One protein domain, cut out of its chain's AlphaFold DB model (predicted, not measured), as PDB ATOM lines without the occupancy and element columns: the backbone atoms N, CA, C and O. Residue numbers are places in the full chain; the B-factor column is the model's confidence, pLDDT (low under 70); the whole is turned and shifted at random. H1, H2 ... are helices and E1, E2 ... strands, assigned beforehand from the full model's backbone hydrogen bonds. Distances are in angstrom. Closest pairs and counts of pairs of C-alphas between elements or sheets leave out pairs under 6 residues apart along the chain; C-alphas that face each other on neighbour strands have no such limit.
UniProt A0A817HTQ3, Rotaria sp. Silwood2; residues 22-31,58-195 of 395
ATOM      1  N   TYR A  22     -61.344 -35.388 -45.152       88.31
ATOM      2  CA  TYR A  22     -60.921 -36.677 -44.589       88.31
ATOM      3  C   TYR A  22     -60.413 -37.653 -45.652       88.31
ATOM      4  O   TYR A  22     -59.461 -38.392 -45.408       88.31
ATOM      5  N   HIS A  23     -61.013 -37.640 -46.846       88.62
ATOM      6  CA  HIS A  23     -60.638 -38.525 -47.950       88.62
ATOM      7  C   HIS A  23     -59.160 -38.377 -48.334       88.62
ATOM      8  O   HIS A  23     -58.493 -39.372 -48.617       88.62
ATOM      9  N   TYR A  24     -58.641 -37.147 -48.298       90.50
ATOM     10  CA  TYR A  24     -57.252 -36.820 -48.630       90.50
ATOM     11  C   TYR A  24     -56.348 -36.563 -47.412       90.50
ATOM     12  O   TYR A  24     -55.177 -36.224 -47.592       90.50
ATOM     13  N   GLY A  25     -56.867 -36.716 -46.189       91.62
ATOM     14  CA  GLY A  25     -56.083 -36.578 -44.959       91.62
ATOM     15  C   GLY A  25     -55.721 -35.149 -44.555       91.62
ATOM     16  O   GLY A  25     -54.804 -34.947 -43.760       91.62
ATOM     17  N   VAL A  26     -56.412 -34.145 -45.095       91.88
ATOM     18  CA  VAL A  26     -56.132 -32.726 -44.815       91.88
ATOM     19  C   VAL A  26     -56.359 -32.406 -43.331       91.88
ATOM     20  O   VAL A  26     -55.642 -31.586 -42.764       91.88
ATOM     21  N   HIS A  27     -57.277 -33.114 -42.663       89.69
ATOM     22  CA  HIS A  27     -57.549 -32.962 -41.226       89.69
ATOM     23  C   HIS A  27     -56.370 -33.289 -40.314       89.69
ATOM     24  O   HIS A  27     -56.361 -32.839 -39.172       89.69
ATOM     25  N   ARG A  28     -55.378 -34.044 -40.800       92.38
ATOM     26  CA  ARG A  28     -54.154 -34.347 -40.045       92.38
ATOM     27  C   ARG A  28     -53.023 -33.364 -40.320       92.38
ATOM     28  O   ARG A  28     -51.939 -33.547 -39.782       92.38
ATOM     29  N   VAL A  29     -53.206 -32.331 -41.140       93.06
ATOM     30  CA  VAL A  29     -52.139 -31.351 -41.374       93.06
ATOM     31  C   VAL A  29     -52.054 -30.365 -40.214       93.06
ATOM     32  O   VAL A  29     -52.998 -29.632 -39.936       93.06
ATOM     33  N   LEU A  30     -50.882 -30.305 -39.578       91.12
ATOM     34  CA  LEU A  30     -50.604 -29.382 -38.477       91.12
ATOM     35  C   LEU A  30     -49.850 -28.136 -38.947       91.12
ATOM     36  O   LEU A  30     -50.070 -27.045 -38.427       91.12
ATOM     37  N   GLN A  31     -48.947 -28.283 -39.922       89.19
ATOM     38  CA  GLN A  31     -48.075 -27.192 -40.356       89.19
ATOM     39  C   GLN A  31     -47.638 -27.356 -41.816       89.19
ATOM     40  O   GLN A  31     -47.147 -28.416 -42.201       89.19
ATOM     41  N   LYS A  58     -54.559 -25.764 -45.558       76.94
ATOM     42  CA  LYS A  58     -55.294 -26.251 -46.744       76.94
ATOM     43  C   LYS A  58     -54.369 -26.946 -47.750       76.94
ATOM     44  O   LYS A  58     -54.401 -26.622 -48.935       76.94
ATOM     45  N   CYS A  59     -53.510 -27.857 -47.293       90.00
ATOM     46  CA  CYS A  59     -52.659 -28.659 -48.179       90.00
ATOM     47  C   CYS A  59     -52.816 -30.160 -47.917       90.00
ATOM     48  O   CYS A  59     -53.392 -30.576 -46.918       90.00
ATOM     49  N   LEU A  60     -52.319 -30.978 -48.842       92.38
ATOM     50  CA  LEU A  60     -52.244 -32.420 -48.635       92.38
ATOM     51  C   LEU A  60     -51.139 -32.759 -47.624       92.38
ATOM     52  O   LEU A  60     -50.129 -32.049 -47.586       92.38
ATOM     53  N   PRO A  61     -51.255 -33.889 -46.898       94.19
ATOM     54  CA  PRO A  61     -50.205 -34.396 -46.019       94.19
ATOM     55  C   PRO A  61     -48.818 -34.380 -46.652       94.19
ATOM     56  O   PRO A  61     -47.870 -34.004 -45.979       94.19
ATOM     57  N   GLN A  62     -48.701 -34.694 -47.947       93.06
ATOM     58  CA  GLN A  62     -47.448 -34.645 -48.707       93.06
ATOM     59  C   GLN A  62     -46.732 -33.291 -48.607       93.06
ATOM     60  O   GLN A  62     -45.561 -33.240 -48.231       93.06
ATOM     61  N   ALA A  63     -47.457 -32.204 -48.874       92.00
ATOM     62  CA  ALA A  63     -46.925 -30.845 -48.902       92.00
ATOM     63  C   ALA A  63     -46.754 -30.241 -47.500       92.00
ATOM     64  O   ALA A  63     -46.129 -29.196 -47.345       92.00
ATOM     65  N   ALA A  64     -47.322 -30.875 -46.472       93.25
ATOM     66  CA  ALA A  64     -47.164 -30.439 -45.096       93.25
ATOM     67  C   ALA A  64     -45.729 -30.651 -44.600       93.25
ATOM     68  O   ALA A  64     -45.112 -31.694 -44.835       93.25
ATOM     69  N   TRP A  65     -45.221 -29.698 -43.825       93.31
ATOM     70  CA  TRP A  65     -44.008 -29.896 -43.044       93.31
ATOM     71  C   TRP A  65     -44.256 -30.844 -41.864       93.31
ATOM     72  O   TRP A  65     -43.422 -31.712 -41.603       93.31
ATOM     73  N   LYS A  66     -45.419 -30.721 -41.199       95.12
ATOM     74  CA  LYS A  66     -45.822 -31.581 -40.079       95.12
ATOM     75  C   LYS A  66     -47.273 -32.040 -40.166       95.12
ATOM     76  O   LYS A  66     -48.168 -31.244 -40.465       95.12
ATOM     77  N   VAL A  67     -47.492 -33.310 -39.836       95.75
ATOM     78  CA  VAL A  67     -48.809 -33.947 -39.728       95.75
ATOM     79  C   VAL A  67     -49.025 -34.554 -38.337       95.75
ATOM     80  O   VAL A  67     -48.066 -34.826 -37.616       95.75
ATOM     81  N   ASP A  68     -50.284 -34.744 -37.954       95.31
ATOM     82  CA  ASP A  68     -50.698 -35.416 -36.726       95.31
ATOM     83  C   ASP A  68     -50.747 -36.932 -36.938       95.31
ATOM     84  O   ASP A  68     -51.694 -37.473 -37.520       95.31
ATOM     85  N   SER A  69     -49.725 -37.626 -36.446       95.50
ATOM     86  CA  SER A  69     -49.637 -39.085 -36.488       95.50
ATOM     87  C   SER A  69     -50.264 -39.792 -35.288       95.50
ATOM     88  O   SER A  69     -50.112 -41.004 -35.173       95.50
ATOM     89  N   THR A  70     -50.991 -39.086 -34.411       93.19
ATOM     90  CA  THR A  70     -51.557 -39.663 -33.183       93.19
ATOM     91  C   THR A  70     -52.572 -40.777 -33.499       93.19
ATOM     92  O   THR A  70     -53.649 -40.486 -34.039       93.19
ATOM     93  N   PRO A  71     -52.308 -42.039 -33.098       84.00
ATOM     94  CA  PRO A  71     -53.171 -43.186 -33.402       84.00
ATOM     95  C   PRO A  71     -54.519 -43.130 -32.689       84.00
ATOM     96  O   PRO A  71     -55.536 -43.542 -33.233       84.00
ATOM     97  N   LYS A  72     -54.543 -42.574 -31.470       85.88
ATOM     98  CA  LYS A  72     -55.755 -42.463 -30.636       85.88
ATOM     99  C   LYS A  72     -56.849 -41.583 -31.252       85.88
ATOM    100  O   LYS A  72     -57.975 -41.607 -30.773       85.88
ATOM    101  N   LEU A  73     -56.516 -40.798 -32.276       81.69
ATOM    102  CA  LEU A  73     -57.440 -39.917 -32.990       81.69
ATOM    103  C   LEU A  73     -57.939 -40.552 -34.297       81.69
ATOM    104  O   LEU A  73     -58.196 -39.831 -35.257       81.69
ATOM    105  N   LEU A  74     -58.001 -41.885 -34.385       91.06
ATOM    106  CA  LEU A  74     -58.441 -42.578 -35.595       91.06
ATOM    107  C   LEU A  74     -59.872 -42.160 -35.969       91.06
ATOM    108  O   LEU A  74     -60.821 -42.339 -35.207       91.06
ATOM    109  N   HIS A  75     -60.022 -41.583 -37.155       91.94
ATOM    110  CA  HIS A  75     -61.307 -41.185 -37.701       91.94
ATOM    111  C   HIS A  75     -62.049 -42.403 -38.266       91.94
ATOM    112  O   HIS A  75     -61.453 -43.378 -38.718       91.94
ATOM    113  N   GLN A  76     -63.379 -42.328 -38.326       91.94
ATOM    114  CA  GLN A  76     -64.214 -43.440 -38.790       91.94
ATOM    115  C   GLN A  76     -63.977 -43.827 -40.260       91.94
ATOM    116  O   GLN A  76     -64.413 -44.889 -40.685       91.94
ATOM    117  N   SER A  77     -63.303 -42.988 -41.045       91.31
ATOM    118  CA  SER A  77     -62.932 -43.270 -42.436       91.31
ATOM    119  C   SER A  77     -61.465 -43.674 -42.605       91.31
ATOM    120  O   SER A  77     -60.972 -43.670 -43.726       91.31
ATOM    121  N   GLU A  78     -60.726 -43.927 -41.529       94.38
ATOM    122  CA  GLU A  78     -59.293 -44.222 -41.582       94.38
ATOM    123  C   GLU A  78     -58.990 -45.681 -41.251       94.38
ATOM    124  O   GLU A  78     -59.784 -46.376 -40.619       94.38
ATOM    125  N   ILE A  79     -57.810 -46.137 -41.671       95.50
ATOM    126  CA  ILE A  79     -57.271 -47.451 -41.312       95.50
ATOM    127  C   ILE A  79     -55.997 -47.232 -40.507       95.50
ATOM    128  O   ILE A  79     -55.111 -46.494 -40.938       95.50
ATOM    129  N   LEU A  80     -55.901 -47.897 -39.359       97.38
ATOM    130  CA  LEU A  80     -54.686 -47.952 -38.563       97.38
ATOM    131  C   LEU A  80     -53.874 -49.185 -38.955       97.38
ATOM    132  O   LEU A  80     -54.384 -50.309 -38.953       97.38
ATOM    133  N   ILE A  81     -52.598 -48.973 -39.243       97.75
ATOM    134  CA  ILE A  81     -51.626 -50.021 -39.546       97.75
ATOM    135  C   ILE A  81     -50.663 -50.161 -38.369       97.75
ATOM    136  O   ILE A  81     -50.166 -49.156 -37.862       97.75
ATOM    137  N   ASP A  82     -50.372 -51.398 -37.981       98.06
ATOM    138  CA  ASP A  82     -49.216 -51.763 -37.161       98.06
ATOM    139  C   ASP A  82     -47.993 -51.961 -38.065       98.06
ATOM    140  O   ASP A  82     -47.981 -52.858 -38.910       98.06
ATOM    141  N   VAL A  83     -47.002 -51.078 -37.968       97.69
ATOM    142  CA  VAL A  83     -45.878 -50.988 -38.910       97.69
ATOM    143  C   VAL A  83     -44.680 -51.738 -38.352       97.69
ATOM    144  O   VAL A  83     -44.244 -51.463 -37.236       97.69
ATOM    145  N   ASN A  84     -44.127 -52.647 -39.157       95.31
ATOM    146  CA  ASN A  84     -42.958 -53.449 -38.783       95.31
ATOM    147  C   ASN A  84     -41.711 -53.171 -39.643       95.31
ATOM    148  O   ASN A  84     -40.593 -53.517 -39.259       95.31
ATOM    149  N   GLN A  85     -41.883 -52.544 -40.810       95.12
ATOM    150  CA  GLN A  85     -40.786 -52.308 -41.742       95.12
ATOM    151  C   GLN A  85     -41.044 -51.068 -42.599       95.12
ATOM    152  O   GLN A  85     -42.154 -50.849 -43.090       95.12
ATOM    153  N   LEU A  86     -39.998 -50.274 -42.814       95.25
ATOM    154  CA  LEU A  86     -39.949 -49.211 -43.815       95.25
ATOM    155  C   LEU A  86     -38.936 -49.616 -44.890       95.25
ATOM    156  O   LEU A  86     -37.865 -50.116 -44.562       95.25
ATOM    157  N   CYS A  87     -39.245 -49.377 -46.159       92.56
ATOM    158  CA  CYS A  87     -38.259 -49.385 -47.237       92.56
ATOM    159  C   CYS A  87     -38.142 -47.950 -47.722       92.56
ATOM    160  O   CYS A  87     -39.075 -47.430 -48.336       92.56
ATOM    161  N   LEU A  88     -37.038 -47.292 -47.386       92.56
ATOM    162  CA  LEU A  88     -36.755 -45.960 -47.895       92.56
ATOM    163  C   LEU A  88     -36.479 -46.052 -49.392       92.56
ATOM    164  O   LEU A  88     -35.876 -47.018 -49.850       92.56
ATOM    165  N   ASP A  89     -36.896 -45.048 -50.156       88.25
ATOM    166  CA  ASP A  89     -36.522 -45.022 -51.565       88.25
ATOM    167  C   ASP A  89     -34.999 -44.878 -51.712       88.25
ATOM    168  O   ASP A  89     -34.293 -44.355 -50.839       88.25
ATOM    169  N   SER A  90     -34.482 -45.330 -52.852       84.88
ATOM    170  CA  SER A  90     -33.041 -45.336 -53.131       84.88
ATOM    171  C   SER A  90     -32.371 -43.957 -53.009       84.88
ATOM    172  O   SER A  90     -31.184 -43.881 -52.678       84.88
ATOM    173  N   THR A  91     -33.105 -42.859 -53.231       87.25
ATOM    174  CA  THR A  91     -32.576 -41.492 -53.088       87.25
ATOM    175  C   THR A  91     -32.400 -41.145 -51.610       87.25
ATOM    176  O   THR A  91     -31.329 -40.701 -51.190       87.25
ATOM    177  N   SER A  92     -33.431 -41.398 -50.803       91.56
ATOM    178  CA  SER A  92     -33.440 -41.214 -49.354       91.56
ATOM    179  C   SER A  92     -32.381 -42.075 -48.661       91.56
ATOM    180  O   SER A  92     -31.559 -41.544 -47.909       91.56
ATOM    181  N   ALA A  93     -32.348 -43.377 -48.961       92.44
ATOM    182  CA  ALA A  93     -31.418 -44.331 -48.364       92.44
ATOM    183  C   ALA A  93     -29.959 -43.982 -48.685       92.44
ATOM    184  O   ALA A  93     -29.139 -43.857 -47.776       92.44
ATOM    185  N   THR A  94     -29.640 -43.738 -49.964       91.56
ATOM    186  CA  THR A  94     -28.280 -43.347 -50.380       91.56
ATOM    187  C   THR A  94     -27.839 -42.065 -49.681       91.56
ATOM    188  O   THR A  94     -26.711 -41.982 -49.198       91.56
ATOM    189  N   CYS A  95     -28.726 -41.072 -49.582       93.75
ATOM    190  CA  CYS A  95     -28.413 -39.812 -48.919       93.75
ATOM    191  C   CYS A  95     -28.062 -40.006 -47.438       93.75
ATOM    192  O   CYS A  95     -27.030 -39.502 -46.991       93.75
ATOM    193  N   LEU A  96     -28.878 -40.749 -46.684       96.00
ATOM    194  CA  LEU A  96     -28.623 -41.007 -45.263       96.00
ATOM    195  C   LEU A  96     -27.336 -41.812 -45.063       96.00
ATOM    196  O   LEU A  96     -26.500 -41.429 -44.248       96.00
ATOM    197  N   ARG A  97     -27.130 -42.863 -45.860       95.94
ATOM    198  CA  ARG A  97     -25.916 -43.688 -45.817       95.94
ATOM    199  C   ARG A  97     -24.652 -42.873 -46.061       95.94
ATOM    200  O   ARG A  97     -23.709 -42.965 -45.286       95.94
ATOM    201  N   VAL A  98     -24.647 -42.014 -47.082       95.44
ATOM    202  CA  VAL A  98     -23.509 -41.123 -47.355       95.44
ATOM    203  C   VAL A  98     -23.301 -40.130 -46.212       95.44
ATOM    204  O   VAL A  98     -22.170 -39.931 -45.773       95.44
ATOM    205  N   LYS A  99     -24.380 -39.512 -45.717       96.25
ATOM    206  CA  LYS A  99     -24.316 -38.471 -44.684       96.25
ATOM    207  C   LYS A  99     -23.776 -38.992 -43.351       96.25
ATOM    208  O   LYS A  99     -23.023 -38.281 -42.694       96.25
ATOM    209  N   PHE A 100     -24.168 -40.202 -42.968       97.00
ATOM    210  CA  PHE A 100     -23.781 -40.834 -41.707       97.00
ATOM    211  C   PHE A 100     -22.704 -41.908 -41.898       97.00
ATOM    212  O   PHE A 100     -22.493 -42.728 -41.013       97.00
ATOM    213  N   HIS A 101     -22.017 -41.918 -43.046       96.50
ATOM    214  CA  HIS A 101     -20.913 -42.836 -43.346       96.50
ATOM    215  C   HIS A 101     -21.245 -44.318 -43.083       96.50
ATOM    216  O   HIS A 101     -20.454 -45.035 -42.473       96.50
ATOM    217  N   ASP A 102     -22.429 -44.758 -43.518       96.00
ATOM    218  CA  ASP A 102     -22.966 -46.109 -43.297       96.00
ATOM    219  C   ASP A 102     -23.073 -46.516 -41.805       96.00
ATOM    220  O   ASP A 102     -23.182 -47.697 -41.478       96.00
ATOM    221  N   ASN A 103     -23.088 -45.554 -40.873       97.62
ATOM    222  CA  ASN A 103     -23.314 -45.823 -39.455       97.62
ATOM    223  C   ASN A 103     -24.800 -46.101 -39.187       97.62
ATOM    224  O   ASN A 103     -25.603 -45.184 -39.016       97.62
ATOM    225  N   GLU A 104     -25.146 -47.387 -39.102       97.56
ATOM    226  CA  GLU A 104     -26.506 -47.873 -38.849       97.56
ATOM    227  C   GLU A 104     -27.190 -47.166 -37.668       97.56
ATOM    228  O   GLU A 104     -28.324 -46.715 -37.794       97.56
ATOM    229  N   LYS A 105     -26.500 -46.996 -36.531       97.75
ATOM    230  CA  LYS A 105     -27.101 -46.389 -35.331       97.75
ATOM    231  C   LYS A 105     -27.485 -44.931 -35.551       97.75
ATOM    232  O   LYS A 105     -28.546 -44.503 -35.101       97.75
ATOM    233  N   GLU A 106     -26.628 -44.174 -36.227       98.31
ATOM    234  CA  GLU A 106     -26.900 -42.771 -36.546       98.31
ATOM    235  C   GLU A 106     -28.040 -42.647 -37.563       98.31
ATOM    236  O   GLU A 106     -28.909 -41.791 -37.402       98.31
ATOM    237  N   ILE A 107     -28.101 -43.550 -38.546       98.38
ATOM    238  CA  ILE A 107     -29.193 -43.603 -39.525       98.38
ATOM    239  C   ILE A 107     -30.528 -43.934 -38.840       98.38
ATOM    240  O   ILE A 107     -31.509 -43.218 -39.048       98.38
ATOM    241  N   CYS A 108     -30.575 -44.962 -37.987       98.50
ATOM    242  CA  CYS A 108     -31.773 -45.324 -37.224       98.50
ATOM    243  C   CYS A 108     -32.259 -44.159 -36.349       98.50
ATOM    244  O   CYS A 108     -33.452 -43.841 -36.328       98.50
ATOM    245  N   GLN A 109     -31.329 -43.478 -35.669       98.50
ATOM    246  CA  GLN A 109     -31.645 -42.309 -34.855       98.50
ATOM    247  C   GLN A 109     -32.189 -41.154 -35.703       98.50
ATOM    248  O   GLN A 109     -33.146 -40.492 -35.295       98.50
ATOM    249  N   GLU A 110     -31.626 -40.914 -36.888       98.44
ATOM    250  CA  GLU A 110     -32.108 -39.868 -37.788       98.44
ATOM    251  C   GLU A 110     -33.515 -40.173 -38.321       98.44
ATOM    252  O   GLU A 110     -34.361 -39.279 -38.344       98.44
ATOM    253  N   ILE A 111     -33.812 -41.426 -38.682       98.56
ATOM    254  CA  ILE A 111     -35.164 -41.843 -39.089       98.56
ATOM    255  C   ILE A 111     -36.166 -41.546 -37.963       98.56
ATOM    256  O   ILE A 111     -37.188 -40.898 -38.207       98.56
ATOM    257  N   MET A 112     -35.850 -41.935 -36.720       98.50
ATOM    258  CA  MET A 112     -36.676 -41.612 -35.548       98.50
ATOM    259  C   MET A 112     -36.872 -40.100 -35.383       98.50
ATOM    260  O   MET A 112     -37.995 -39.639 -35.173       98.50
ATOM    261  N   ASN A 113     -35.803 -39.310 -35.507       98.31
ATOM    262  CA  ASN A 113     -35.857 -37.853 -35.367       98.31
ATOM    263  C   ASN A 113     -36.754 -37.207 -36.431       98.31
ATOM    264  O   ASN A 113     -37.584 -36.356 -36.106       98.31
ATOM    265  N   ILE A 114     -36.613 -37.624 -37.693       98.19
ATOM    266  CA  ILE A 114     -37.418 -37.127 -38.812       98.19
ATOM    267  C   ILE A 114     -38.898 -37.401 -38.554       98.19
ATOM    268  O   ILE A 114     -39.713 -36.477 -38.644       98.19
ATOM    269  N   VAL A 115     -39.241 -38.642 -38.197       98.38
ATOM    270  CA  VAL A 115     -40.634 -39.034 -37.961       98.38
ATOM    271  C   VAL A 115     -41.212 -38.310 -36.749       98.38
ATOM    272  O   VAL A 115     -42.302 -37.757 -36.852       98.38
ATOM    273  N   ASN A 116     -40.481 -38.210 -35.638       98.00
ATOM    274  CA  ASN A 116     -40.942 -37.486 -34.448       98.00
ATOM    275  C   ASN A 116     -41.163 -35.990 -34.720       98.00
ATOM    276  O   ASN A 116     -42.116 -35.384 -34.225       98.00
ATOM    277  N   MET A 117     -40.296 -35.380 -35.528       96.69
ATOM    278  CA  MET A 117     -40.395 -33.966 -35.875       96.69
ATOM    279  C   MET A 117     -41.562 -33.689 -36.835       96.69
ATOM    280  O   MET A 117     -42.305 -32.726 -36.628       96.69
ATOM    281  N   ARG A 118     -41.724 -34.517 -37.876       97.25
ATOM    282  CA  ARG A 118     -42.649 -34.273 -38.999       97.25
ATOM    283  C   ARG A 118     -43.974 -35.036 -38.899       97.25
ATOM    284  O   ARG A 118     -44.909 -34.711 -39.625       97.25
ATOM    285  N   GLY A 119     -44.076 -36.037 -38.029       98.00
ATOM    286  CA  GLY A 119     -45.212 -36.967 -37.958       98.00
ATOM    287  C   GLY A 119     -45.315 -37.904 -39.166       98.00
ATOM    288  O   GLY A 119     -46.364 -38.486 -39.404       98.00
ATOM    289  N   LYS A 120     -44.262 -37.995 -39.981       97.94
ATOM    290  CA  LYS A 120     -44.193 -38.767 -41.229       97.94
ATOM    291  C   LYS A 120     -42.736 -38.959 -41.634       97.94
ATOM    292  O   LYS A 120     -41.898 -38.120 -41.293       97.94
ATOM    293  N   MET A 121     -42.425 -40.001 -42.404       97.50
ATOM    294  CA  MET A 121     -41.069 -40.171 -42.936       97.50
ATOM    295  C   MET A 121     -40.913 -39.368 -44.231       97.50
ATOM    296  O   MET A 121     -41.186 -39.831 -45.335       97.50
ATOM    297  N   HIS A 122     -40.495 -38.118 -44.056       96.25
ATOM    298  CA  HIS A 122     -40.165 -37.185 -45.124       96.25
ATOM    299  C   HIS A 122     -38.724 -36.726 -44.913       96.25
ATOM    300  O   HIS A 122     -38.464 -35.918 -44.021       96.25
ATOM    301  N   ASN A 123     -37.794 -37.242 -45.710       95.31
ATOM    302  CA  ASN A 123     -36.370 -36.970 -45.574       95.31
ATOM    303  C   ASN A 123     -36.069 -35.487 -45.895       95.31
ATOM    304  O   ASN A 123     -36.362 -35.032 -47.000       95.31
ATOM    305  N   PRO A 124     -35.497 -34.703 -44.958       92.81
ATOM    306  CA  PRO A 124     -35.228 -33.279 -45.157       92.81
ATOM    307  C   PRO A 124     -34.175 -32.983 -46.231       92.81
ATOM    308  O   PRO A 124     -34.142 -31.861 -46.727       92.81
ATOM    309  N   TYR A 125     -33.315 -33.945 -46.565       92.06
ATOM    310  CA  TYR A 125     -32.194 -33.749 -47.486       92.06
ATOM    311  C   TYR A 125     -32.581 -33.986 -48.949       92.06
ATOM    312  O   TYR A 125     -31.934 -33.461 -49.850       92.06
ATOM    313  N   THR A 126     -33.627 -34.778 -49.183       89.25
ATOM    314  CA  THR A 126     -34.025 -35.243 -50.521       89.25
ATOM    315  C   THR A 126     -35.494 -34.981 -50.838       89.25
ATOM    316  O   THR A 126     -35.921 -35.196 -51.965       89.25
ATOM    317  N   SER A 127     -36.285 -34.540 -49.854       89.38
ATOM    318  CA  SER A 127     -37.744 -34.380 -49.947       89.38
ATOM    319  C   SER A 127     -38.500 -35.662 -50.326       89.38
ATOM    320  O   SER A 127     -39.638 -35.617 -50.791       89.38
ATOM    321  N   SER A 128     -37.866 -36.813 -50.106       89.31
ATOM    322  CA  SER A 128     -38.360 -38.136 -50.483       89.31
ATOM    323  C   SER A 128     -38.680 -38.978 -49.239       89.31
ATOM    324  O   SER A 128     -38.626 -38.475 -48.109       89.31
ATOM    325  N   GLY A 129     -39.090 -40.228 -49.418       89.31
ATOM    326  CA  GLY A 129     -39.588 -41.074 -48.339       89.31
ATOM    327  C   GLY A 129     -39.301 -42.536 -48.629       89.31
ATOM    328  O   GLY A 129     -38.200 -43.010 -48.359       89.31
ATOM    329  N   GLY A 130     -40.318 -43.240 -49.124       90.81
ATOM    330  CA  GLY A 130     -40.299 -44.673 -49.395       90.81
ATOM    331  C   GLY A 130     -41.684 -45.286 -49.195       90.81
ATOM    332  O   GLY A 130     -42.688 -44.570 -49.244       90.81
ATOM    333  N   VAL A 131     -41.730 -46.580 -48.901       91.94
ATOM    334  CA  VAL A 131     -42.951 -47.354 -48.625       91.94
ATOM    335  C   VAL A 131     -42.862 -48.054 -47.266       91.94
ATOM    336  O   VAL A 131     -41.779 -48.206 -46.703       91.94
ATOM    337  N   LEU A 132     -44.000 -48.494 -46.723       94.44
ATOM    338  CA  LEU A 132     -44.046 -49.290 -45.491       94.44
ATOM    339  C   LEU A 132     -44.658 -50.667 -45.719       94.44
ATOM    340  O   LEU A 132     -45.445 -50.872 -46.645       94.44
ATOM    341  N   ILE A 133     -44.347 -51.584 -44.811       93.50
ATOM    342  CA  ILE A 133     -45.131 -52.788 -44.570       93.50
ATOM    343  C   ILE A 133     -45.721 -52.709 -43.177       93.50
ATOM    344  O   ILE A 133     -45.049 -52.374 -42.196       93.50
ATOM    345  N   GLY A 134     -46.984 -53.094 -43.097       95.12
ATOM    346  CA  GLY A 134     -47.598 -53.349 -41.819       95.12
ATOM    347  C   GLY A 134     -48.870 -54.159 -41.933       95.12
ATOM    348  O   GLY A 134     -49.328 -54.507 -43.022       95.12
ATOM    349  N   THR A 135     -49.434 -54.451 -40.778       96.44
ATOM    350  CA  THR A 135     -50.634 -55.260 -40.632       96.44
ATOM    351  C   THR A 135     -51.800 -54.354 -40.264       96.44
ATOM    352  O   THR A 135     -51.660 -53.446 -39.445       96.44
ATOM    353  N   ILE A 136     -52.976 -54.584 -40.844       96.00
ATOM    354  CA  ILE A 136     -54.173 -53.820 -40.480       96.00
ATOM    355  C   ILE A 136     -54.520 -54.094 -39.017       96.00
ATOM    356  O   ILE A 136     -54.869 -55.221 -38.658       96.00
ATOM    357  N   LYS A 137     -54.457 -53.050 -38.190       96.31
ATOM    358  CA  LYS A 137     -54.721 -53.102 -36.750       96.31
ATOM    359  C   LYS A 137     -56.161 -52.733 -36.423       96.31
ATOM    360  O   LYS A 137     -56.816 -53.432 -35.657       96.31
ATOM    361  N   GLU A 138     -56.659 -51.659 -37.028       95.25
ATOM    362  CA  GLU A 138     -58.011 -51.144 -36.804       95.25
ATOM    363  C   GLU A 138     -58.564 -50.530 -38.093       95.25
ATOM    364  O   GLU A 138     -57.818 -49.973 -38.899       95.25
ATOM    365  N   ILE A 139     -59.874 -50.650 -38.298       93.50
ATOM    366  CA  ILE A 139     -60.583 -50.112 -39.459       93.50
ATOM    367  C   ILE A 139     -61.715 -49.236 -38.933       93.50
ATOM    368  O   ILE A 139     -62.548 -49.704 -38.154       93.50
ATOM    369  N   GLY A 140     -61.756 -47.981 -39.373       92.12
ATOM    370  CA  GLY A 140     -62.825 -47.057 -39.033       92.12
ATOM    371  C   GLY A 140     -64.200 -47.543 -39.514       92.12
ATOM    372  O   GLY A 140     -64.339 -48.218 -40.535       92.12
ATOM    373  N   SER A 141     -65.250 -47.173 -38.780       90.38
ATOM    374  CA  SER A 141     -66.612 -47.692 -38.970       90.38
ATOM    375  C   SER A 141     -67.303 -47.319 -40.292       90.38
ATOM    376  O   SER A 141     -68.343 -47.897 -40.594       90.38
ATOM    377  N   LEU A 142     -66.773 -46.363 -41.061       89.50
ATOM    378  CA  LEU A 142     -67.307 -45.936 -42.364       89.50
ATOM    379  C   LEU A 142     -66.644 -46.645 -43.555       89.50
ATOM    380  O   LEU A 142     -67.044 -46.410 -44.693       89.50
ATOM    381  N   ILE A 143     -65.631 -47.485 -43.327       84.88
ATOM    382  CA  ILE A 143     -64.960 -48.227 -44.398       84.88
ATOM    383  C   ILE A 143     -65.726 -49.523 -44.676       84.88
ATOM    384  O   ILE A 143     -65.901 -50.370 -43.798       84.88
ATOM    385  N   GLU A 144     -66.178 -49.684 -45.918       77.81
ATOM    386  CA  GLU A 144     -66.884 -50.886 -46.357       77.81
ATOM    387  C   GLU A 144     -65.940 -52.100 -46.468       77.81
ATOM    388  O   GLU A 144     -64.762 -51.995 -46.814       77.81
ATOM    389  N   LYS A 145     -66.473 -53.286 -46.159       63.41
ATOM    390  CA  LYS A 145     -65.753 -54.571 -46.212       63.41
ATOM    391  C   LYS A 145     -65.537 -54.985 -47.674       63.41
ATOM    392  O   LYS A 145     -66.455 -54.814 -48.473       63.41
ATOM    393  N   PRO A 146     -64.353 -55.531 -48.016       67.50
ATOM    394  CA  PRO A 146     -63.870 -56.804 -47.469       67.50
ATOM    395  C   PRO A 146     -62.563 -56.750 -46.657       67.50
ATOM    396  O   PRO A 146     -62.050 -57.812 -46.300       67.50
ATOM    397  N   LEU A 147     -62.033 -55.564 -46.328       79.75
ATOM    398  CA  LEU A 147     -60.832 -55.410 -45.490       79.75
ATOM    399  C   LEU A 147     -60.945 -56.173 -44.156       79.75
ATOM    400  O   LEU A 147     -61.966 -56.112 -43.466       79.75
ATOM    401  N   LYS A 148     -59.876 -56.891 -43.787       87.44
ATOM    402  CA  LYS A 148     -59.797 -57.684 -42.554       87.44
ATOM    403  C   LYS A 148     -58.628 -57.225 -41.694       87.44
ATOM    404  O   LYS A 148     -57.519 -57.047 -42.189       87.44
ATOM    405  N   ILE A 149     -58.890 -57.099 -40.398       94.00
ATOM    406  CA  ILE A 149     -57.858 -56.925 -39.373       94.00
ATOM    407  C   ILE A 149     -56.917 -58.139 -39.401       94.00
ATOM    408  O   ILE A 149     -57.369 -59.266 -39.617       94.00
ATOM    409  N   GLY A 150     -55.622 -57.905 -39.193       94.00
ATOM    410  CA  GLY A 150     -54.589 -58.942 -39.186       94.00
ATOM    411  C   GLY A 150     -53.997 -59.269 -40.560       94.00
ATOM    412  O   GLY A 150     -53.212 -60.207 -40.664       94.00
ATOM    413  N   VAL A 151     -54.364 -58.532 -41.612       91.75
ATOM    414  CA  VAL A 151     -53.824 -58.733 -42.964       91.75
ATOM    415  C   VAL A 151     -52.665 -57.780 -43.236       91.75
ATOM    416  O   VAL A 151     -52.767 -56.584 -42.956       91.75
ATOM    417  N   ASP A 152     -51.593 -58.319 -43.812       92.25
ATOM    418  CA  ASP A 152     -50.416 -57.560 -44.230       92.25
ATOM    419  C   ASP A 152     -50.678 -56.784 -45.523       92.25
ATOM    420  O   ASP A 152     -51.133 -57.335 -46.534       92.25
ATOM    421  N   ILE A 153     -50.347 -55.495 -45.490       93.12
ATOM    422  CA  ILE A 153     -50.491 -54.574 -46.610       93.12
ATOM    423  C   ILE A 153     -49.243 -53.717 -46.804       93.12
ATOM    424  O   ILE A 153     -48.493 -53.421 -45.871       93.12
ATOM    425  N   THR A 154     -49.092 -53.242 -48.034       93.00
ATOM    426  CA  THR A 154     -48.190 -52.148 -48.390       93.00
ATOM    427  C   THR A 154     -49.007 -51.031 -49.021       93.00
ATOM    428  O   THR A 154     -49.568 -51.223 -50.102       93.00
ATOM    429  N   PRO A 155     -49.096 -49.852 -48.388       92.75
ATOM    430  CA  PRO A 155     -49.618 -48.664 -49.043       92.75
ATOM    431  C   PRO A 155     -48.826 -48.369 -50.316       92.75
ATOM    432  O   PRO A 155     -47.600 -48.322 -50.298       92.75
ATOM    433  N   LEU A 156     -49.528 -48.126 -51.417       91.50
ATOM    434  CA  LEU A 156     -48.932 -47.776 -52.708       91.50
ATOM    435  C   LEU A 156     -48.672 -46.270 -52.812       91.50
ATOM    436  O   LEU A 156     -48.761 -45.692 -53.887       91.50
ATOM    437  N   ILE A 157     -48.400 -45.618 -51.686       90.06
ATOM    438  CA  ILE A 157     -48.186 -44.180 -51.590       90.06
ATOM    439  C   ILE A 157     -46.951 -43.899 -50.744       90.06
ATOM    440  O   ILE A 157     -46.640 -44.633 -49.809       90.06
ATOM    441  N   SER A 158     -46.257 -42.813 -51.078       92.06
ATOM    442  CA  SER A 158     -45.047 -42.399 -50.380       92.06
ATOM    443  C   SER A 158     -45.295 -42.161 -48.889       92.06
ATOM    444  O   SER A 158     -46.265 -41.510 -48.494       92.06
ATOM    445  N   LEU A 159     -44.334 -42.578 -48.071       95.19
ATOM    446  CA  LEU A 159     -44.212 -42.240 -46.654       95.19
ATOM    447  C   LEU A 159     -44.230 -40.729 -46.364       95.19
ATOM    448  O   LEU A 159     -44.561 -40.317 -45.254       95.19
ATOM    449  N   THR A 160     -43.950 -39.894 -47.367       94.88
ATOM    450  CA  THR A 160     -44.105 -38.435 -47.275       94.88
ATOM    451  C   THR A 160     -45.563 -37.990 -47.117       94.88
ATOM    452  O   THR A 160     -45.799 -36.837 -46.756       94.88
ATOM    453  N   CYS A 161     -46.533 -38.872 -47.370       94.69
ATOM    454  CA  CYS A 161     -47.972 -38.624 -47.261       94.69
ATOM    455  C   CYS A 161     -48.603 -39.273 -46.020       94.69
ATOM    456  O   CYS A 161     -49.694 -38.880 -45.620       94.69
ATOM    457  N   ILE A 162     -47.952 -40.285 -45.445       96.75
ATOM    458  CA  ILE A 162     -48.548 -41.167 -44.440       96.75
ATOM    459  C   ILE A 162     -48.197 -40.645 -43.042       96.75
ATOM    460  O   ILE A 162     -47.011 -40.613 -42.700       96.75
ATOM    461  N   PRO A 163     -49.187 -40.263 -42.209       97.81
ATOM    462  CA  PRO A 163     -48.943 -40.036 -40.794       97.81
ATOM    463  C   PRO A 163     -48.370 -41.304 -40.161       97.81
ATOM    464  O   PRO A 163     -48.995 -42.363 -40.216       97.81
ATOM    465  N   LEU A 164     -47.176 -41.186 -39.592       98.56
ATOM    466  CA  LEU A 164     -46.377 -42.273 -39.043       98.56
ATOM    467  C   LEU A 164     -45.895 -41.881 -37.645       98.56
ATOM    468  O   LEU A 164     -45.386 -40.778 -37.433       98.56
ATOM    469  N   GLN A 165     -46.043 -42.796 -36.697       98.00
ATOM    470  CA  GLN A 165     -45.456 -42.707 -35.368       98.00
ATOM    471  C   GLN A 165     -44.600 -43.949 -35.144       98.00
ATOM    472  O   GLN A 165     -45.078 -45.062 -35.342       98.00
ATOM    473  N   LEU A 166     -43.351 -43.759 -34.728       98.31
ATOM    474  CA  LEU A 166     -42.439 -44.855 -34.419       98.31
ATOM    475  C   LEU A 166     -42.167 -44.906 -32.918       98.31
ATOM    476  O   LEU A 166     -41.977 -43.877 -32.270       98.31
ATOM    477  N   GLU A 167     -42.150 -46.120 -32.389       98.12
ATOM    478  CA  GLU A 167     -41.689 -46.464 -31.049       98.12
ATOM    479  C   GLU A 167     -40.182 -46.756 -31.080       98.12
ATOM    480  O   GLU A 167     -39.441 -46.242 -30.240       98.12
ATOM    481  N   SER A 168     -39.716 -47.505 -32.087       98.25
ATOM    482  CA  SER A 168     -38.295 -47.785 -32.318       98.25
ATOM    483  C   SER A 168     -37.954 -47.966 -33.802       98.25
ATOM    484  O   SER A 168     -38.811 -48.282 -34.633       98.25
ATOM    485  N   VAL A 169     -36.671 -47.770 -34.116       98.44
ATOM    486  CA  VAL A 169     -36.018 -48.230 -35.349       98.44
ATOM    487  C   VAL A 169     -34.861 -49.116 -34.904       98.44
ATOM    488  O   VAL A 169     -33.897 -48.624 -34.319       98.44
ATOM    489  N   ASP A 170     -34.986 -50.418 -35.130       97.88
ATOM    490  CA  ASP A 170     -34.115 -51.421 -34.512       97.88
ATOM    491  C   ASP A 170     -32.877 -51.713 -35.357       97.88
ATOM    492  O   ASP A 170     -31.805 -51.976 -34.814       97.88
ATOM    493  N   SER A 171     -33.022 -51.666 -36.683       97.31
ATOM    494  CA  SER A 171     -31.928 -51.901 -37.625       97.31
ATOM    495  C   SER A 171     -32.156 -51.184 -38.946       97.31
ATOM    496  O   SER A 171     -33.306 -50.956 -39.335       97.31
ATOM    497  N   PHE A 172     -31.074 -50.927 -39.675       96.00
ATOM    498  CA  PHE A 172     -31.106 -50.393 -41.033       96.00
ATOM    499  C   PHE A 172     -30.087 -51.113 -41.921       96.00
ATOM    500  O   PHE A 172     -28.890 -51.077 -41.642       96.00
ATOM    501  N   ASP A 173     -30.556 -51.739 -43.002       90.44
ATOM    502  CA  ASP A 173     -29.718 -52.451 -43.972       90.44
ATOM    503  C   ASP A 173     -30.155 -52.133 -45.405       90.44
ATOM    504  O   ASP A 173     -31.328 -52.271 -45.757       90.44
ATOM    505  N   GLY A 174     -29.211 -51.672 -46.228       87.06
ATOM    506  CA  GLY A 174     -29.469 -51.209 -47.590       87.06
ATOM    507  C   GLY A 174     -30.473 -50.052 -47.644       87.06
ATOM    508  O   GLY A 174     -30.107 -48.884 -47.501       87.06
ATOM    509  N   GLU A 175     -31.736 -50.392 -47.890       89.88
ATOM    510  CA  GLU A 175     -32.890 -49.486 -47.975       89.88
ATOM    511  C   GLU A 175     -33.945 -49.785 -46.888       89.88
ATOM    512  O   GLU A 175     -34.916 -49.044 -46.729       89.88
ATOM    513  N   ILE A 176     -33.758 -50.862 -46.121       91.69
ATOM    514  CA  ILE A 176     -34.754 -51.450 -45.228       91.69
ATOM    515  C   ILE A 176     -34.472 -51.050 -43.780       91.69
ATOM    516  O   ILE A 176     -33.423 -51.369 -43.227       91.69
ATOM    517  N   ALA A 177     -35.455 -50.424 -43.133       95.12
ATOM    518  CA  ALA A 177     -35.471 -50.187 -41.695       95.12
ATOM    519  C   ALA A 177     -36.471 -51.134 -41.015       95.12
ATOM    520  O   ALA A 177     -37.652 -51.138 -41.373       95.12
ATOM    521  N   LYS A 178     -36.028 -51.898 -40.011       96.69
ATOM    522  CA  LYS A 178     -36.940 -52.638 -39.122       96.69
ATOM    523  C   LYS A 178     -37.400 -51.702 -38.020       96.69
ATOM    524  O   LYS A 178     -36.572 -51.048 -37.390       96.69
ATOM    525  N   VAL A 179     -38.709 -51.597 -37.838       98.06
ATOM    526  CA  VAL A 179     -39.302 -50.596 -36.950       98.06
ATOM    527  C   VAL A 179     -40.444 -51.188 -36.144       98.06
ATOM    528  O   VAL A 179     -41.071 -52.151 -36.567       98.06
ATOM    529  N   HIS A 180     -40.771 -50.540 -35.036       98.31
ATOM    530  CA  HIS A 180     -42.041 -50.723 -34.346       98.31
ATOM    531  C   HIS A 180     -42.781 -49.395 -34.346       98.31
ATOM    532  O   HIS A 180     -42.217 -48.366 -33.975       98.31
ATOM    533  N   GLY A 181     -44.032 -49.381 -34.799       98.00
ATOM    534  CA  GLY A 181     -44.795 -48.145 -34.880       98.00
ATOM    535  C   GLY A 181     -46.184 -48.318 -35.465       98.00
ATOM    536  O   GLY A 181     -46.660 -49.422 -35.697       98.00
ATOM    537  N   THR A 182     -46.851 -47.201 -35.728       98.50
ATOM    538  CA  THR A 182     -48.189 -47.185 -36.319       98.50
ATOM    539  C   THR A 182     -48.312 -46.125 -37.400       98.50
ATOM    540  O   THR A 182     -47.653 -45.085 -37.353       98.50
ATOM    541  N   ALA A 183     -49.170 -46.390 -38.382       98.25
ATOM    542  CA  ALA A 183     -49.444 -45.477 -39.481       98.25
ATOM    543  C   ALA A 183     -50.940 -45.367 -39.770       98.25
ATOM    544  O   ALA A 183     -51.701 -46.296 -39.499       98.25
ATOM    545  N   VAL A 184     -51.352 -44.242 -40.354       97.44
ATOM    546  CA  VAL A 184     -52.754 -43.975 -40.705       97.44
ATOM    547  C   VAL A 184     -52.922 -43.892 -42.221       97.44
ATOM    548  O   VAL A 184     -52.235 -43.120 -42.887       97.44
ATOM    549  N   LEU A 185     -53.863 -44.660 -42.771       95.56
ATOM    550  CA  LEU A 185     -54.283 -44.562 -44.170       95.56
ATOM    551  C   LEU A 185     -55.600 -43.815 -44.306       95.56
ATOM    552  O   LEU A 185     -56.540 -44.033 -43.536       95.56
ATOM    553  N   PHE A 186     -55.681 -43.012 -45.363       93.75
ATOM    554  CA  PHE A 186     -56.902 -42.322 -45.760       93.75
ATOM    555  C   PHE A 186     -57.619 -43.064 -46.895       93.75
ATOM    556  O   PHE A 186     -56.976 -43.797 -47.647       93.75
ATOM    557  N   PRO A 187     -58.925 -42.820 -47.098       90.81
ATOM    558  CA  PRO A 187     -59.710 -43.479 -48.146       90.81
ATOM    559  C   PRO A 187     -59.172 -43.328 -49.576       90.81
ATOM    560  O   PRO A 187     -59.444 -44.176 -50.420       90.81
ATOM    561  N   SER A 188     -58.446 -42.244 -49.873       89.12
ATOM    562  CA  SER A 188     -57.836 -42.036 -51.195       89.12
ATOM    563  C   SER A 188     -56.589 -42.888 -51.445       89.12
ATOM    564  O   SER A 188     -56.126 -42.969 -52.584       89.12
ATOM    565  N   TYR A 189     -56.001 -43.486 -50.405       91.81
ATOM    566  CA  TYR A 189     -54.710 -44.160 -50.508       91.81
ATOM    567  C   TYR A 189     -54.913 -45.621 -50.906       91.81
ATOM    568  O   TYR A 189     -55.532 -46.404 -50.187       91.81
ATOM    569  N   ARG A 190     -54.361 -45.993 -52.065       90.44
ATOM    570  CA  ARG A 190     -54.336 -47.384 -52.529       90.44
ATOM    571  C   ARG A 190     -53.326 -48.188 -51.714       90.44
ATOM    572  O   ARG A 190     -52.309 -47.657 -51.271       90.44
ATOM    573  N   TYR A 191     -53.579 -49.477 -51.562       91.94
ATOM    574  CA  TYR A 191     -52.673 -50.420 -50.915       91.94
ATOM    575  C   TYR A 191     -52.694 -51.750 -51.668       91.94
ATOM    576  O   TYR A 191     -53.673 -52.079 -52.335       91.94
ATOM    577  N   CYS A 192     -51.610 -52.505 -51.547       92.06
ATOM    578  CA  CYS A 192     -51.470 -53.852 -52.073       92.06
ATOM    579  C   CYS A 192     -51.494 -54.852 -50.914       92.06
ATOM    580  O   CYS A 192     -50.900 -54.603 -49.863       92.06
ATOM    581  N   LEU A 193     -52.170 -55.985 -51.110       91.44
ATOM    582  CA  LEU A 193     -52.055 -57.139 -50.220       91.44
ATOM    583  C   LEU A 193     -50.731 -57.837 -50.511       91.44
ATOM    584  O   LEU A 193     -50.444 -58.150 -51.666       91.44
ATOM    585  N   ILE A 194     -49.942 -58.107 -49.476       89.25
ATOM    586  CA  ILE A 194     -48.629 -58.720 -49.681       89.25
ATOM    587  C   ILE A 194     -48.823 -60.187 -50.081       89.25
ATOM    588  O   ILE A 194     -49.384 -60.964 -49.303       89.25
ATOM    589  N   PRO A 195     -48.379 -60.596 -51.283       90.31
ATOM    590  CA  PRO A 195     -48.513 -61.975 -51.716       90.31
ATOM    591  C   PRO A 195     -47.605 -62.904 -50.906       90.31
ATOM    592  O   PRO A 195     -46.480 -62.549 -50.559       90.31
TER     593      PRO A 195
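AT A GLANCE: This is residues 22 to 31 and 58 to 195 of the 395 residues of a protein of Rotaria sp. Silwood2 (UniProt A0A817HTQ3). A strongly twisted six-stranded sheet, in which the four long strands E5, E6, E2 and E3 bend sharply, has the helix H2 packed lengthwise over E5 and E6 on one face. The shorter helix H1 sits near one end of H2 on that face, E4 and E7 make a short-stranded edge, and E1 lies off the sheet, beside residues 66 to 67. The 148 printed residues include two named helices and seven named strands, along the chain E1 E2 H1 H2 E3 E4 E5 E6 E7; the sheet's order is E5 E6 E2 E3 E4 E7, all antiparallel. The class is mixed, helices and strands, and the whole is compact, with a radius of gyration of the C-alphas of 14.5 A and spans of 47 by 36 by 22 A.

IN THESE COORDINATES: E1, residues 29 to 31, begins with C-alpha 29 at (-52.139, -31.351, -41.374). E2, residues 79 to 88, is 21.6 A long and bends by 83 degrees at residue 84. H1 holds residues 90 to 99, 14.0 A. H2, residues 104 to 118, is 21.1 A long and begins with C-alpha 104 at (-26.506, -47.873, -38.849). E3, residues 130 to 139, is 23.2 A long and bends by 72 degrees at residue 135. E4 holds residues 152 to 155. E5, residues 164 to 173, is 20.1 A long and E6, residues 176 to 185, is 20.7 A long; they bend by 93 degrees at residues 167 and 180. E7, residues 191 to 193, ends with C-alpha 193 at (-52.055, -57.139, -50.220).

HOW THE PARTS SIT: E5 and E7 are the sheet's edge strands. E5 and E6 form a hairpin, with N 167 and O 180 at 2.8 A. E6 and E2 have N 81 and O 183 at 2.8 A, and E2 and E3 have N 135 and O 82 at 2.9 A. E3 and E4, also a hairpin, have N 153 and O 134 at 2.8 A; E4 and E7 have N 192 and O 154 at 2.8 A. H2 and the sheet form two layers, a helix on one face of a sheet; H2 has a height over the sheet of 8.4 A and runs along the strands, at 18 degrees to E5 on the local plane. The closest C-alphas of H2 and E5 are those of Cys 108 and Val 169, 5.5 A apart. H1 is on the same face, at a height of 8.8 A over the sheet. H1 and H2 are close but not clearly touching, the closest C-alphas being those of Leu 96 and Ile 107 at 6.3 A, with a steep tilt of 64 degrees, opposite ways. In H1 and H2 every O i to N i+4 pair is within hydrogen-bond range. E1 pairs with no named strand.

THE WHOLE: The C-alphas of His 101 and Glu 144, the two farthest apart, are 46.8 A from each other. Residues 32 to 57 are not printed, and C-alphas 31 and 58 are 9.7 A apart across this cut. The links H2 to E3 and E3 to E4 are long. The mean pLDDT of the printed part is 93.1, and residues 145 to 146 are under 70.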